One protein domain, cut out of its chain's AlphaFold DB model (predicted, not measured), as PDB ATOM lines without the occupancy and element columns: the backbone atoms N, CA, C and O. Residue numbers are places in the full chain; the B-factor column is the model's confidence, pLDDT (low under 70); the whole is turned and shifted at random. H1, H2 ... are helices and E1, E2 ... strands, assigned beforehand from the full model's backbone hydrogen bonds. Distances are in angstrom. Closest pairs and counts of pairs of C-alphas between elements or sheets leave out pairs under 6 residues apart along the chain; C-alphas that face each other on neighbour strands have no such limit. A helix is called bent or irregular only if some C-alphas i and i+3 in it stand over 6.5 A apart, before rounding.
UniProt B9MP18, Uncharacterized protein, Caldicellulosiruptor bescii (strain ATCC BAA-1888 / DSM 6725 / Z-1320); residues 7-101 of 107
ATOM      1  N   VAL A   7     178.225 259.515 202.205       89.50
ATOM      2  CA  VAL A   7     176.801 259.319 202.499       89.50
ATOM      3  C   VAL A   7     175.966 259.817 201.327       89.50
ATOM      4  O   VAL A   7     176.312 260.820 200.704       89.50
ATOM      5  N   THR A   8     174.866 259.132 201.022       91.06
ATOM      6  CA  THR A   8     173.927 259.572 199.982       91.06
ATOM      7  C   THR A   8     172.677 260.144 200.632       91.06
ATOM      8  O   THR A   8     171.903 259.408 201.230       91.06
ATOM      9  N   ILE A   9     172.458 261.450 200.504       90.94
ATOM     10  CA  ILE A   9     171.273 262.126 201.053       90.94
ATOM     11  C   ILE A   9     170.427 262.597 199.880       90.94
ATOM     12  O   ILE A   9     170.926 263.321 199.023       90.94
ATOM     13  N   ASP A  10     169.174 262.147 199.812       88.44
ATOM     14  CA  ASP A  10     168.254 262.456 198.704       88.44
ATOM     15  C   ASP A  10     168.862 262.189 197.303       88.44
ATOM     16  O   ASP A  10     168.729 262.959 196.356       88.44
ATOM     17  N   GLY A  11     169.620 261.092 197.175       87.94
ATOM     18  CA  GLY A  11     170.301 260.721 195.928       87.94
ATOM     19  C   GLY A  11     171.540 261.560 195.582       87.94
ATOM     20  O   GLY A  11     172.113 261.369 194.510       87.94
ATOM     21  N   ILE A  12     171.972 262.463 196.468       89.44
ATOM     22  CA  ILE A  12     173.162 263.302 196.299       89.44
ATOM     23  C   ILE A  12     174.312 262.743 197.139       89.44
ATOM     24  O   ILE A  12     174.212 262.612 198.362       89.44
ATOM     25  N   GLU A  13     175.433 262.456 196.478       90.81
ATOM     26  CA  GLU A  13     176.671 262.033 197.135       90.81
ATOM     27  C   GLU A  13     177.272 263.190 197.945       90.81
ATOM     28  O   GLU A  13     177.585 264.266 197.422       90.81
ATOM     29  N   CYS A  14     177.439 262.952 199.242       90.69
ATOM     30  CA  CYS A  14     177.995 263.893 200.197       90.69
ATOM     31  C   CYS A  14     179.201 263.275 200.909       90.69
ATOM     32  O   CYS A  14     179.211 262.096 201.261       90.69
ATOM     33  N   TYR A  15     180.204 264.101 201.193       90.19
ATOM     34  CA  TYR A  15     181.393 263.684 201.930       90.19
ATOM     35  C   TYR A  15     181.250 264.047 203.401       90.19
ATOM     36  O   TYR A  15     181.042 265.218 203.735       90.19
ATOM     37  N   LEU A  16     181.401 263.080 204.299       88.38
ATOM     38  CA  LEU A  16     181.418 263.372 205.728       88.38
ATOM     39  C   LEU A  16     182.702 264.119 206.094       88.38
ATOM     40  O   LEU A  16     183.670 264.139 205.352       88.38
ATOM     41  N   LYS A  17     182.753 264.809 207.225       87.19
ATOM     42  CA  LYS A  17     184.009 265.370 207.735       87.19
ATOM     43  C   LYS A  17     183.935 265.453 209.238       87.19
ATOM     44  O   LYS A  17     183.139 266.204 209.784       87.19
ATOM     45  N   TRP A  18     184.809 264.731 209.914       82.88
ATOM     46  CA  TRP A  18     184.853 264.729 211.368       82.88
ATOM     47  C   TRP A  18     185.599 265.962 211.888       82.88
ATOM     48  O   TRP A  18     186.748 266.222 211.509       82.88
ATOM     49  N   SER A  19     184.953 266.753 212.746       77.62
ATOM     50  CA  SER A  19     185.610 267.887 213.397       77.62
ATOM     51  C   SER A  19     186.667 267.402 214.401       77.62
ATOM     52  O   SER A  19     186.455 266.463 215.160       77.62
ATOM     53  N   LYS A  20     187.831 268.068 214.450       60.00
ATOM     54  CA  LYS A  20     188.985 267.690 215.302       60.00
ATOM     55  C   LYS A  20     188.685 267.639 216.809       60.00
ATOM     56  O   LYS A  20     189.466 267.055 217.560       60.00
ATOM     57  N   HIS A  21     187.620 268.302 217.259       53.91
ATOM     58  CA  HIS A  21     187.213 268.329 218.667       53.91
ATOM     59  C   HIS A  21     186.344 267.129 219.064       53.91
ATOM     60  O   HIS A  21     186.233 266.832 220.251       53.91
ATOM     61  N   SER A  22     185.814 266.406 218.082       50.19
ATOM     62  CA  SER A  22     185.049 265.172 218.221       50.19
ATOM     63  C   SER A  22     186.061 264.022 218.287       50.19
ATOM     64  O   SER A  22     186.330 263.332 217.309       50.19
ATOM     65  N   LYS A  23     186.783 263.924 219.409       47.94
ATOM     66  CA  LYS A  23     187.924 263.011 219.550       47.94
ATOM     67  C   LYS A  23     187.499 261.567 219.260       47.94
ATOM     68  O   LYS A  23     186.650 261.024 219.962       47.94
ATOM     69  N   GLU A  24     188.198 260.941 218.311       48.09
ATOM     70  CA  GLU A  24     188.121 259.526 217.899       48.09
ATOM     71  C   GLU A  24     187.867 258.536 219.057       48.09
ATOM     72  O   GLU A  24     187.137 257.568 218.896       48.09
ATOM     73  N   ARG A  25     188.394 258.792 220.264       44.03
ATOM     74  CA  ARG A  25     188.263 257.886 221.422       44.03
ATOM     75  C   ARG A  25     186.894 257.858 222.117       44.03
ATOM     76  O   ARG A  25     186.639 256.892 222.835       44.03
ATOM     77  N   GLU A  26     186.055 258.884 221.973       49.03
ATOM     78  CA  GLU A  26     184.692 258.891 222.548       49.03
ATOM     79  C   GLU A  26     183.650 258.367 221.551       49.03
ATOM     80  O   GLU A  26     182.685 257.722 221.953       49.03
ATOM     81  N   ILE A  27     183.898 258.558 220.251       52.22
ATOM     82  CA  ILE A  27     183.013 258.116 219.168       52.22
ATOM     83  C   ILE A  27     183.060 256.591 219.008       52.22
ATOM     84  O   ILE A  27     182.011 255.958 218.980       52.22
ATOM     85  N   GLU A  28     184.249 255.977 219.043       48.94
ATOM     86  CA  GLU A  28     184.422 254.523 218.858       48.94
ATOM     87  C   GLU A  28     183.750 253.641 219.931       48.94
ATOM     88  O   GLU A  28     183.610 252.435 219.734       48.94
ATOM     89  N   ARG A  29     183.348 254.199 221.083       54.34
ATOM     90  CA  ARG A  29     182.718 253.428 222.175       54.34
ATOM     91  C   ARG A  29     181.199 253.556 222.248       54.34
ATOM     92  O   ARG A  29     180.583 252.720 222.901       54.34
ATOM     93  N   LEU A  30     180.617 254.579 221.623       58.25
ATOM     94  CA  LEU A  30     179.190 254.917 221.752       58.25
ATOM     95  C   LEU A  30     178.457 254.938 220.401       58.25
ATOM     96  O   LEU A  30     177.244 254.725 220.348       58.25
ATOM     97  N   PHE A  31     179.178 255.154 219.299       63.22
ATOM     98  CA  PHE A  31     178.597 255.290 217.970       63.22
ATOM     99  C   PHE A  31     179.320 254.426 216.943       63.22
ATOM    100  O   PHE A  31     180.537 254.475 216.792       63.22
ATOM    101  N   ILE A  32     178.537 253.653 216.195       74.56
ATOM    102  CA  ILE A  32     178.998 252.983 214.982       74.56
ATOM    103  C   ILE A  32     178.858 254.012 213.856       74.56
ATOM    104  O   ILE A  32     177.810 254.641 213.742       74.56
ATOM    105  N   VAL A  33     179.893 254.205 213.031       78.50
ATOM    106  CA  VAL A  33     179.852 255.150 211.889       78.50
ATOM    107  C   VAL A  33     178.621 254.899 211.007       78.50
ATOM    108  O   VAL A  33     177.972 255.839 210.561       78.50
ATOM    109  N   GLU A  34     178.237 253.634 210.851       82.94
ATOM    110  CA  GLU A  34     177.021 253.218 210.151       82.94
ATOM    111  C   GLU A  34     175.728 253.808 210.748       82.94
ATOM    112  O   GLU A  34     174.847 254.203 209.991       82.94
ATOM    113  N   ASP A  35     175.607 253.940 212.076       83.31
ATOM    114  CA  ASP A  35     174.437 254.572 212.710       83.31
ATOM    115  C   ASP A  35     174.331 256.052 212.328       83.31
ATOM    116  O   ASP A  35     173.231 256.579 212.146       83.31
ATOM    117  N   VAL A  36     175.480 256.729 212.220       86.81
ATOM    118  CA  VAL A  36     175.551 258.134 211.810       86.81
ATOM    119  C   VAL A  36     175.149 258.264 210.347       86.81
ATOM    120  O   VAL A  36     174.304 259.096 210.038       86.81
ATOM    121  N   ILE A  37     175.691 257.412 209.473       89.62
ATOM    122  CA  ILE A  37     175.337 257.374 208.048       89.62
ATOM    123  C   ILE A  37     173.830 257.164 207.891       89.62
ATOM    124  O   ILE A  37     173.166 258.043 207.353       89.62
ATOM    125  N   ARG A  38     173.265 256.095 208.468       88.62
ATOM    126  CA  ARG A  38     171.822 255.807 208.390       88.62
ATOM    127  C   ARG A  38     170.965 256.961 208.900       88.62
ATOM    128  O   ARG A  38     169.954 257.298 208.300       88.62
ATOM    129  N   THR A  39     171.376 257.592 210.000       91.81
ATOM    130  CA  THR A  39     170.663 258.753 210.548       91.81
ATOM    131  C   THR A  39     170.667 259.934 209.577       91.81
ATOM    132  O   THR A  39     169.648 260.603 209.429       91.81
ATOM    133  N   LEU A  40     171.792 260.195 208.908       93.31
ATOM    134  CA  LEU A  40     171.911 261.281 207.937       93.31
ATOM    135  C   LEU A  40     171.177 260.981 206.625       93.31
ATOM    136  O   LEU A  40     170.579 261.892 206.067       93.31
ATOM    137  N   GLU A  41     171.164 259.730 206.160       93.12
ATOM    138  CA  GLU A  41     170.427 259.315 204.953       93.12
ATOM    139  C   GLU A  41     168.915 259.552 205.081       93.12
ATOM    140  O   GLU A  41     168.253 259.862 204.093       93.12
ATOM    141  N   LEU A  42     168.372 259.468 206.300       94.12
ATOM    142  CA  LEU A  42     166.968 259.787 206.584       94.12
ATOM    143  C   LEU A  42     166.677 261.293 206.566       94.12
ATOM    144  O   LEU A  42     165.528 261.698 206.418       94.12
ATOM    145  N   ALA A  43     167.696 262.133 206.743       93.81
ATOM    146  CA  ALA A  43     167.552 263.580 206.834       93.81
ATOM    147  C   ALA A  43     167.587 264.226 205.442       93.81
ATOM    148  O   ALA A  43     168.475 265.019 205.140       93.81
ATOM    149  N   THR A  44     166.617 263.896 204.588       92.75
ATOM    150  CA  THR A  44     166.559 264.376 203.193       92.75
ATOM    151  C   THR A  44     166.546 265.904 203.092       92.75
ATOM    152  O   THR A  44     167.199 266.472 202.224       92.75
ATOM    153  N   GLU A  45     165.894 266.577 204.044       92.50
ATOM    154  CA  GLU A  45     165.807 268.045 204.126       92.50
ATOM    155  C   GLU A  45     167.141 268.719 204.491       92.50
ATOM    156  O   GLU A  45     167.271 269.942 204.432       92.50
ATOM    157  N   LEU A  46     168.167 267.949 204.877       92.06
ATOM    158  CA  LEU A  46     169.447 268.505 205.314       92.06
ATOM    159  C   LEU A  46     170.102 269.357 204.221       92.06
ATOM    160  O   LEU A  46     170.767 270.347 204.529       92.06
ATOM    161  N   LEU A  47     169.896 268.989 202.955       90.44
ATOM    162  CA  LEU A  47     170.470 269.677 201.800       90.44
ATOM    163  C   LEU A  47     169.679 270.916 201.360       90.44
ATOM    164  O   LEU A  47     170.206 271.719 200.588       90.44
ATOM    165  N   ASP A  48     168.471 271.120 201.887       90.69
ATOM    166  CA  ASP A  48     167.660 272.311 201.609       90.69
ATOM    167  C   ASP A  48     168.132 273.531 202.413       90.69
ATOM    168  O   ASP A  48     167.824 274.682 202.079       90.69
ATOM    169  N   PHE A  49     168.899 273.302 203.483       87.88
ATOM    170  CA  PHE A  49     169.413 274.382 204.308       87.88
ATOM    171  C   PHE A  49     170.571 275.135 203.640       87.88
ATOM    172  O   PHE A  49     171.418 274.545 202.965       87.88
ATOM    173  N   PRO A  50     170.689 276.457 203.883       89.38
ATOM    174  CA  PRO A  50     171.831 277.228 203.416       89.38
ATOM    175  C   PRO A  50     173.163 276.640 203.893       89.38
ATOM    176  O   PRO A  50     173.279 276.140 205.015       89.38
ATOM    177  N   SER A  51     174.208 276.784 203.078       90.88
ATOM    178  CA  SER A  51     175.572 276.420 203.477       90.88
ATOM    179  C   SER A  51     175.979 277.107 204.790       90.88
ATOM    180  O   SER A  51     175.575 278.234 205.076       90.88
ATOM    181  N   ALA A  52     176.804 276.420 205.575       90.94
ATOM    182  CA  ALA A  52     177.224 276.741 206.935       90.94
ATOM    183  C   ALA A  52     176.119 276.711 208.011       90.94
ATOM    184  O   ALA A  52     176.391 277.085 209.155       90.94
ATOM    185  N   THR A  53     174.916 276.218 207.697       91.88
ATOM    186  CA  THR A  53     173.859 275.991 208.695       91.88
ATOM    187  C   THR A  53     174.238 274.849 209.633       91.88
ATOM    188  O   THR A  53     174.672 273.788 209.188       91.88
ATOM    189  N   TYR A  54     174.052 275.074 210.933       93.56
ATOM    190  CA  TYR A  54     174.169 274.050 211.965       93.56
ATOM    191  C   TYR A  54     172.824 273.350 212.120       93.56
ATOM    192  O   TYR A  54     171.814 274.016 212.343       93.56
ATOM    193  N   CYS A  55     172.810 272.027 212.014       94.94
ATOM    194  CA  CYS A  55     171.591 271.236 212.068       94.94
ATOM    195  C   CYS A  55     171.753 270.054 213.016       94.94
ATOM    196  O   CYS A  55     172.693 269.269 212.891       94.94
ATOM    197  N   TRP A  56     170.815 269.916 213.943       95.25
ATOM    198  CA  TRP A  56     170.608 268.684 214.680       95.25
ATOM    199  C   TRP A  56     169.782 267.725 213.835       95.25
ATOM    200  O   TRP A  56     168.668 268.054 213.446       95.25
ATOM    201  N   VAL A  57     170.312 266.534 213.591       95.38
ATOM    202  CA  VAL A  57     169.546 265.401 213.074       95.38
ATOM    203  C   VAL A  57     169.283 264.464 214.243       95.38
ATOM    204  O   VAL A  57     170.224 263.924 214.826       95.38
ATOM    205  N   ARG A  58     168.016 264.321 214.632       95.88
ATOM    206  CA  ARG A  58     167.592 263.575 215.823       95.88
ATOM    207  C   ARG A  58     166.877 262.303 215.392       95.88
ATOM    208  O   ARG A  58     165.760 262.355 214.885       95.88
ATOM    209  N   ASN A  59     167.532 261.165 215.587       94.31
ATOM    210  CA  ASN A  59     166.972 259.851 215.307       94.31
ATOM    211  C   ASN A  59     166.205 259.350 216.531       94.31
ATOM    212  O   ASN A  59     166.791 258.870 217.506       94.31
ATOM    213  N   HIS A  60     164.880 259.454 216.465       93.75
ATOM    214  CA  HIS A  60     163.976 259.053 217.545       93.75
ATOM    215  C   HIS A  60     163.882 257.540 217.706       93.75
ATOM    216  O   HIS A  60     163.689 257.066 218.824       93.75
ATOM    217  N   THR A  61     164.076 256.760 216.642       92.25
ATOM    218  CA  THR A  61     164.095 255.293 216.747       92.25
ATOM    219  C   THR A  61     165.322 254.814 217.519       92.25
ATOM    220  O   THR A  61     165.222 253.921 218.358       92.25
ATOM    221  N   ARG A  62     166.482 255.442 217.293       88.19
ATOM    222  CA  ARG A  62     167.733 255.100 217.988       88.19
ATOM    223  C   ARG A  62     167.960 255.844 219.300       88.19
ATOM    224  O   ARG A  62     168.885 255.471 220.012       88.19
ATOM    225  N   GLN A  63     167.165 256.873 219.601       91.06
ATOM    226  CA  GLN A  63     167.382 257.792 220.729       91.06
ATOM    227  C   GLN A  63     168.765 258.465 220.675       91.06
ATOM    228  O   GLN A  63     169.479 258.541 221.667       91.06
ATOM    229  N   LYS A  64     169.163 258.924 219.483       89.00
ATOM    230  CA  LYS A  64     170.496 259.481 219.210       89.00
ATOM    231  C   LYS A  64     170.400 260.745 218.368       89.00
ATOM    232  O   LYS A  64     169.511 260.865 217.530       89.00
ATOM    233  N   SER A  65     171.354 261.657 218.526       91.56
ATOM    234  CA  SER A  65     171.405 262.904 217.758       91.56
ATOM    235  C   SER A  65     172.789 263.204 217.202       91.56
ATOM    236  O   SER A  65     173.810 262.967 217.847       91.56
ATOM    237  N   VAL A  66     172.816 263.790 216.010       91.56
ATOM    238  CA  VAL A  66     174.028 264.206 215.303       91.56
ATOM    239  C   VAL A  66     173.927 265.703 215.041       91.56
ATOM    240  O   VAL A  66     172.993 266.150 214.381       91.56
ATOM    241  N   LEU A  67     174.881 266.490 215.538       92.69
ATOM    242  CA  LEU A  67     175.025 267.880 215.112       92.69
ATOM    243  C   LEU A  67     175.954 267.915 213.916       92.69
ATOM    244  O   LEU A  67     177.131 267.549 214.015       92.69
ATOM    245  N   VAL A  68     175.436 268.433 212.816       93.19
ATOM    246  CA  VAL A  68     176.188 268.617 211.588       93.19
ATOM    247  C   VAL A  68     176.199 270.069 211.156       93.19
ATOM    248  O   VAL A  68     175.379 270.886 211.575       93.19
ATOM    249  N   ARG A  69     177.144 270.380 210.278       93.56
ATOM    250  CA  ARG A  69     177.157 271.602 209.494       93.56
ATOM    251  C   ARG A  69     177.305 271.256 208.024       93.56
ATOM    252  O   ARG A  69     178.274 270.606 207.637       93.56
ATOM    253  N   VAL A  70     176.364 271.723 207.213       90.50
ATOM    254  CA  VAL A  70     176.398 271.532 205.760       90.50
ATOM    255  C   VAL A  70     177.356 272.549 205.154       90.50
ATOM    256  O   VAL A  70     177.250 273.741 205.419       90.50
ATOM    257  N   LEU A  71     178.304 272.094 204.349       90.00
ATOM    258  CA  LEU A  71     179.286 272.913 203.652       90.00
ATOM    259  C   LEU A  71     179.158 272.634 202.153       90.00
ATOM    260  O   LEU A  71     179.673 271.639 201.645       90.00
ATOM    261  N   ALA A  72     178.450 273.512 201.445       84.56
ATOM    262  CA  ALA A  72     178.387 273.462 199.988       84.56
ATOM    263  C   ALA A  72     179.710 273.984 199.407       84.56
ATOM    264  O   ALA A  72     179.965 275.192 199.403       84.56
ATOM    265  N   GLU A  73     180.561 273.071 198.943       79.25
ATOM    266  CA  GLU A  73     181.790 273.381 198.220       79.25
ATOM    267  C   GLU A  73     181.505 273.458 196.711       79.25
ATOM    268  O   GLU A  73     180.471 273.013 196.217       79.25
ATOM    269  N   LYS A  74     182.433 274.024 195.931       77.19
ATOM    270  CA  LYS A  74     182.212 274.286 194.491       77.19
ATOM    271  C   LYS A  74     181.878 273.049 193.644       77.19
ATOM    272  O   LYS A  74     181.354 273.215 192.547       77.19
ATOM    273  N   LEU A  75     182.261 271.855 194.092       80.38
ATOM    274  CA  LEU A  75     182.151 270.608 193.325       80.38
ATOM    275  C   LEU A  75     181.463 269.473 194.092       80.38
ATOM    276  O   LEU A  75     181.208 268.433 193.499       80.38
ATOM    277  N   TYR A  76     181.205 269.643 195.389       84.44
ATOM    278  CA  TYR A  76     180.646 268.602 196.245       84.44
ATOM    279  C   TYR A  76     179.994 269.217 197.481       84.44
ATOM    280  O   TYR A  76     180.290 270.353 197.854       84.44
ATOM    281  N   VAL A  77     179.136 268.449 198.144       88.25
ATOM    282  CA  VAL A  77     178.607 268.808 199.459       88.25
ATOM    283  C   VAL A  77     179.404 268.068 200.522       88.25
ATOM    284  O   VAL A  77     179.636 266.864 200.426       88.25
ATOM    285  N   CYS A  78     179.856 268.799 201.533       90.75
ATOM    286  CA  CYS A  78     180.509 268.234 202.698       90.75
ATOM    287  C   CYS A  78     179.601 268.383 203.920       90.75
ATOM    288  O   CYS A  78     179.130 269.476 204.219       90.75
ATOM    289  N   ILE A  79     179.370 267.290 204.639       91.62
ATOM    290  CA  ILE A  79     178.634 267.283 205.900       91.62
ATOM    291  C   ILE A  79     179.654 267.171 207.024       91.62
ATOM    292  O   ILE A  79     180.223 266.111 207.287       91.62
ATOM    293  N   GLU A  80     179.923 268.288 207.687       91.12
ATOM    294  CA  GLU A  80     180.839 268.298 208.814       91.12
ATOM    295  C   GLU A  80     180.121 267.829 210.079       91.12
ATOM    296  O   GLU A  80     179.219 268.499 210.576       91.12
ATOM    297  N   ILE A  81     180.549 266.693 210.620       89.31
ATOM    298  CA  ILE A  81     180.059 266.149 211.881       89.31
ATOM    299  C   ILE A  81     180.770 266.879 213.015       89.31
ATOM    300  O   ILE A  81     181.992 266.793 213.182       89.31
ATOM    301  N   ILE A  82     179.990 267.623 213.794       88.38
ATOM    302  CA  ILE A  82     180.489 268.455 214.886       88.38
ATOM    303  C   ILE A  82     180.412 267.694 216.204       88.38
ATOM    304  O   ILE A  82     181.397 267.654 216.942       88.38
ATOM    305  N   THR A  83     179.264 267.091 216.511       86.44
ATOM    306  CA  THR A  83     179.081 266.318 217.744       86.44
ATOM    307  C   THR A  83     178.055 265.204 217.574       86.44
ATOM    308  O   THR A  83     177.183 265.280 216.712       86.44
ATOM    309  N   LEU A  84     178.165 264.184 218.423       86.50
ATOM    310  CA  LEU A  84     177.235 263.065 218.545       86.50
ATOM    311  C   LEU A  84     176.711 263.023 219.979       86.50
ATOM    312  O   LEU A  84     177.479 263.270 220.909       86.50
ATOM    313  N   LEU A  85     175.432 262.714 220.155       86.44
ATOM    314  CA  LEU A  85     174.792 262.556 221.457       86.44
ATOM    315  C   LEU A  85     174.009 261.249 221.488       86.44
ATOM    316  O   LEU A  85     173.173 261.015 220.618       86.44
ATOM    317  N   ASP A  86     174.250 260.436 222.514       86.44
ATOM    318  CA  ASP A  86     173.472 259.224 222.819       86.44
ATOM    319  C   ASP A  86     172.161 259.573 223.550       86.44
ATOM    320  O   ASP A  86     171.849 259.029 224.605       86.44
ATOM    321  N   ASP A  87     171.480 260.601 223.041       88.31
ATOM    322  CA  ASP A  87     170.187 261.106 223.504       88.31
ATOM    323  C   ASP A  87     169.550 261.970 222.395       88.31
ATOM    324  O   ASP A  87     170.195 262.343 221.399       88.31
ATOM    325  N   ILE A  88     168.283 262.337 222.567       92.12
ATOM    326  CA  ILE A  88     167.597 263.334 221.747       92.12
ATOM    327  C   ILE A  88     168.035 264.731 222.182       92.12
ATOM    328  O   ILE A  88     167.738 265.193 223.279       92.12
ATOM    329  N   ALA A  89     168.741 265.426 221.291       90.38
ATOM    330  CA  ALA A  89     169.289 266.741 221.566       90.38
ATOM    331  C   ALA A  89     168.180 267.754 221.871       90.38
ATOM    332  O   ALA A  89     167.184 267.868 221.140       90.38
ATOM    333  N   GLU A  90     168.414 268.555 222.907       90.38
ATOM    334  CA  GLU A  90     167.673 269.785 223.152       90.38
ATOM    335  C   GLU A  90     168.244 270.887 222.244       90.38
ATOM    336  O   GLU A  90     169.411 271.265 222.387       90.38
ATOM    337  N   PRO A  91     167.476 271.398 221.268       83.62
ATOM    338  CA  PRO A  91     167.987 272.399 220.348       83.62
ATOM    339  C   PRO A  91     168.263 273.723 221.063       83.62
ATOM    340  O   PRO A  91     167.554 274.132 221.984       83.62
ATOM    341  N   HIS A  92     169.291 274.424 220.595       82.69
ATOM    342  CA  HIS A  92     169.650 275.757 221.067       82.69
ATOM    343  C   HIS A  92     169.460 276.787 219.950       82.69
ATOM    344  O   HIS A  92     169.403 276.445 218.764       82.69
ATOM    345  N   GLU A  93     169.373 278.061 220.332       83.69
ATOM    346  CA  GLU A  93     169.244 279.169 219.386       83.69
ATOM    347  C   GLU A  93     170.381 279.139 218.347       83.69
ATOM    348  O   GLU A  93     171.550 278.952 218.686       83.69
ATOM    349  N   GLY A  94     170.027 279.289 217.066       86.81
ATOM    350  CA  GLY A  94     170.980 279.241 215.952       86.81
ATOM    351  C   GLY A  94     171.232 277.852 215.352       86.81
ATOM    352  O   GLY A  94     172.080 277.736 214.469       86.81
ATOM    353  N   THR A  95     170.501 276.817 215.781       91.12
ATOM    354  CA  THR A  95     170.517 275.486 215.148       91.12
ATOM    355  C   THR A  95     169.169 275.146 214.517       91.12
ATOM    356  O   THR A  95     168.121 275.456 215.081       91.12
ATOM    357  N   MET A  96     169.202 274.519 213.340       94.50
ATOM    358  CA  MET A  96     168.039 273.873 212.729       94.50
ATOM    359  C   MET A  96     167.884 272.454 213.271       94.50
ATOM    360  O   MET A  96     168.817 271.898 213.855       94.50
ATOM    361  N   VAL A  97     166.700 271.877 213.093       95.06
ATOM    362  CA  VAL A  97     166.368 270.552 213.614       95.06
ATOM    363  C   VAL A  97     165.651 269.752 212.543       95.06
ATOM    364  O   VAL A  97     164.670 270.231 211.982       95.06
ATOM    365  N   ILE A  98     166.122 268.531 212.318       95.94
ATOM    366  CA  ILE A  98     165.445 267.504 211.536       95.94
ATOM    367  C   ILE A  98     165.200 266.320 212.465       95.94
ATOM    368  O   ILE A  98     166.137 265.763 213.043       95.94
ATOM    369  N   ASP A  99     163.936 265.941 212.604       96.25
ATOM    370  CA  ASP A  99     163.536 264.735 213.315       96.25
ATOM    371  C   ASP A  99     163.354 263.594 212.319       96.25
ATOM    372  O   ASP A  99     162.635 263.735 211.333       96.25
ATOM    373  N   VAL A 100     164.010 262.465 212.585       95.38
ATOM    374  CA  VAL A 100     163.955 261.278 211.730       95.38
ATOM    375  C   VAL A 100     163.558 260.045 212.533       95.38
ATOM    376  O   VAL A 100     163.863 259.915 213.723       95.38
ATOM    377  N   TRP A 101     162.892 259.120 211.848       94.56
ATOM    378  CA  TRP A 101     162.506 257.810 212.357       94.56
ATOM    379  C   TRP A 101     162.938 256.755 211.348       94.56
ATOM    380  O   TRP A 101     162.806 256.951 210.141       94.56
TER     381      TRP A 101
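This is residues 7 to 101 of the 107 residues of an uncharacterized protein of Caldicellulosiruptor bescii (strain ATCC BAA-1888 / DSM 6725 / Z-1320) (UniProt B9MP18). One six-stranded sheet, strongly twisted and curled like part of a barrel, curls round helix H2. Helix H3 lies beside the strands on the opposite face of the sheet from H2, while H1, farthest from the mean of the C-alphas, only grazes the sheet. The printed part has 95 residues, with the named elements in the order E1 E2 H1 H2 H3 E3 E4 E5 E6, three helices and six strands, of mixed class. The mixed sheet runs E1 E2 E5 E4 E3 E6. The whole is compact and rounded, with a radius of gyration of the C-alphas of 12.3 A and spans of 34 by 26 by 24 A.

E1, residues 7 to 9, and E2, residues 12 to 18, form a hairpin, with N 7 and O 14 2.9 A apart. E2 is staggered: it pairs with E1 over residues 12 to 14 and, over residues 14 to 18, with the parallel E5, residues 77 to 85, where N 17 and O 79 are 2.8 A apart. E3, residues 54 to 59, E4, residues 64 to 72, and E5 form a meander, each strand the antiparallel neighbour of the one before; N 57 and O 66 are 2.8 A apart, as are N 80 and O 69. E6, residues 96 to 100, is parallel to E3 at 19 degrees, with N 98 and O 56 2.8 A apart. E1 and E6 are the edge strands. H2, residues 33 to 41, is on the sheet; its closest C-alphas to E1 are Glu 41 and Ile 9, 4.9 A apart, and to E3 Thr 39 and Asn 59, 6.1 A apart. H3, residues 44 to 48, is on the sheet at a height of 5.6 A, over none of the strands; H2 and H3 meet only through their link. H1, residues 24 to 30, is only just apart from H2, the closest C-alphas being 8.5 A apart. In H2 every O i to N i+4 pair is within hydrogen-bond range; in H1 1 of 3 is, beside 1 of 4 O i to N i+3 pairs, and in H3 0 of 1, beside 1 of 2.

E1 begins at C-alpha 7, (176.801, 259.319, 202.499). E2 is 19.1 A long, H2 12.4 A, E3 16.3 A, E4 25.0 A and E5 23.2 A; E5 bends by 55 degrees at residue 82. H3 is only just irregular: C-alphas 44 and 47 are 6.7 A apart. E6 ends at C-alpha 100, (163.955, 261.278, 211.730).

The two C-alphas farthest apart, those of Arg 29 and Lys 74, are 34.7 A apart. The printed part has no cut and no long link. Mean pLDDT of the printed part is 84.8; residues 20 to 31 are under 70.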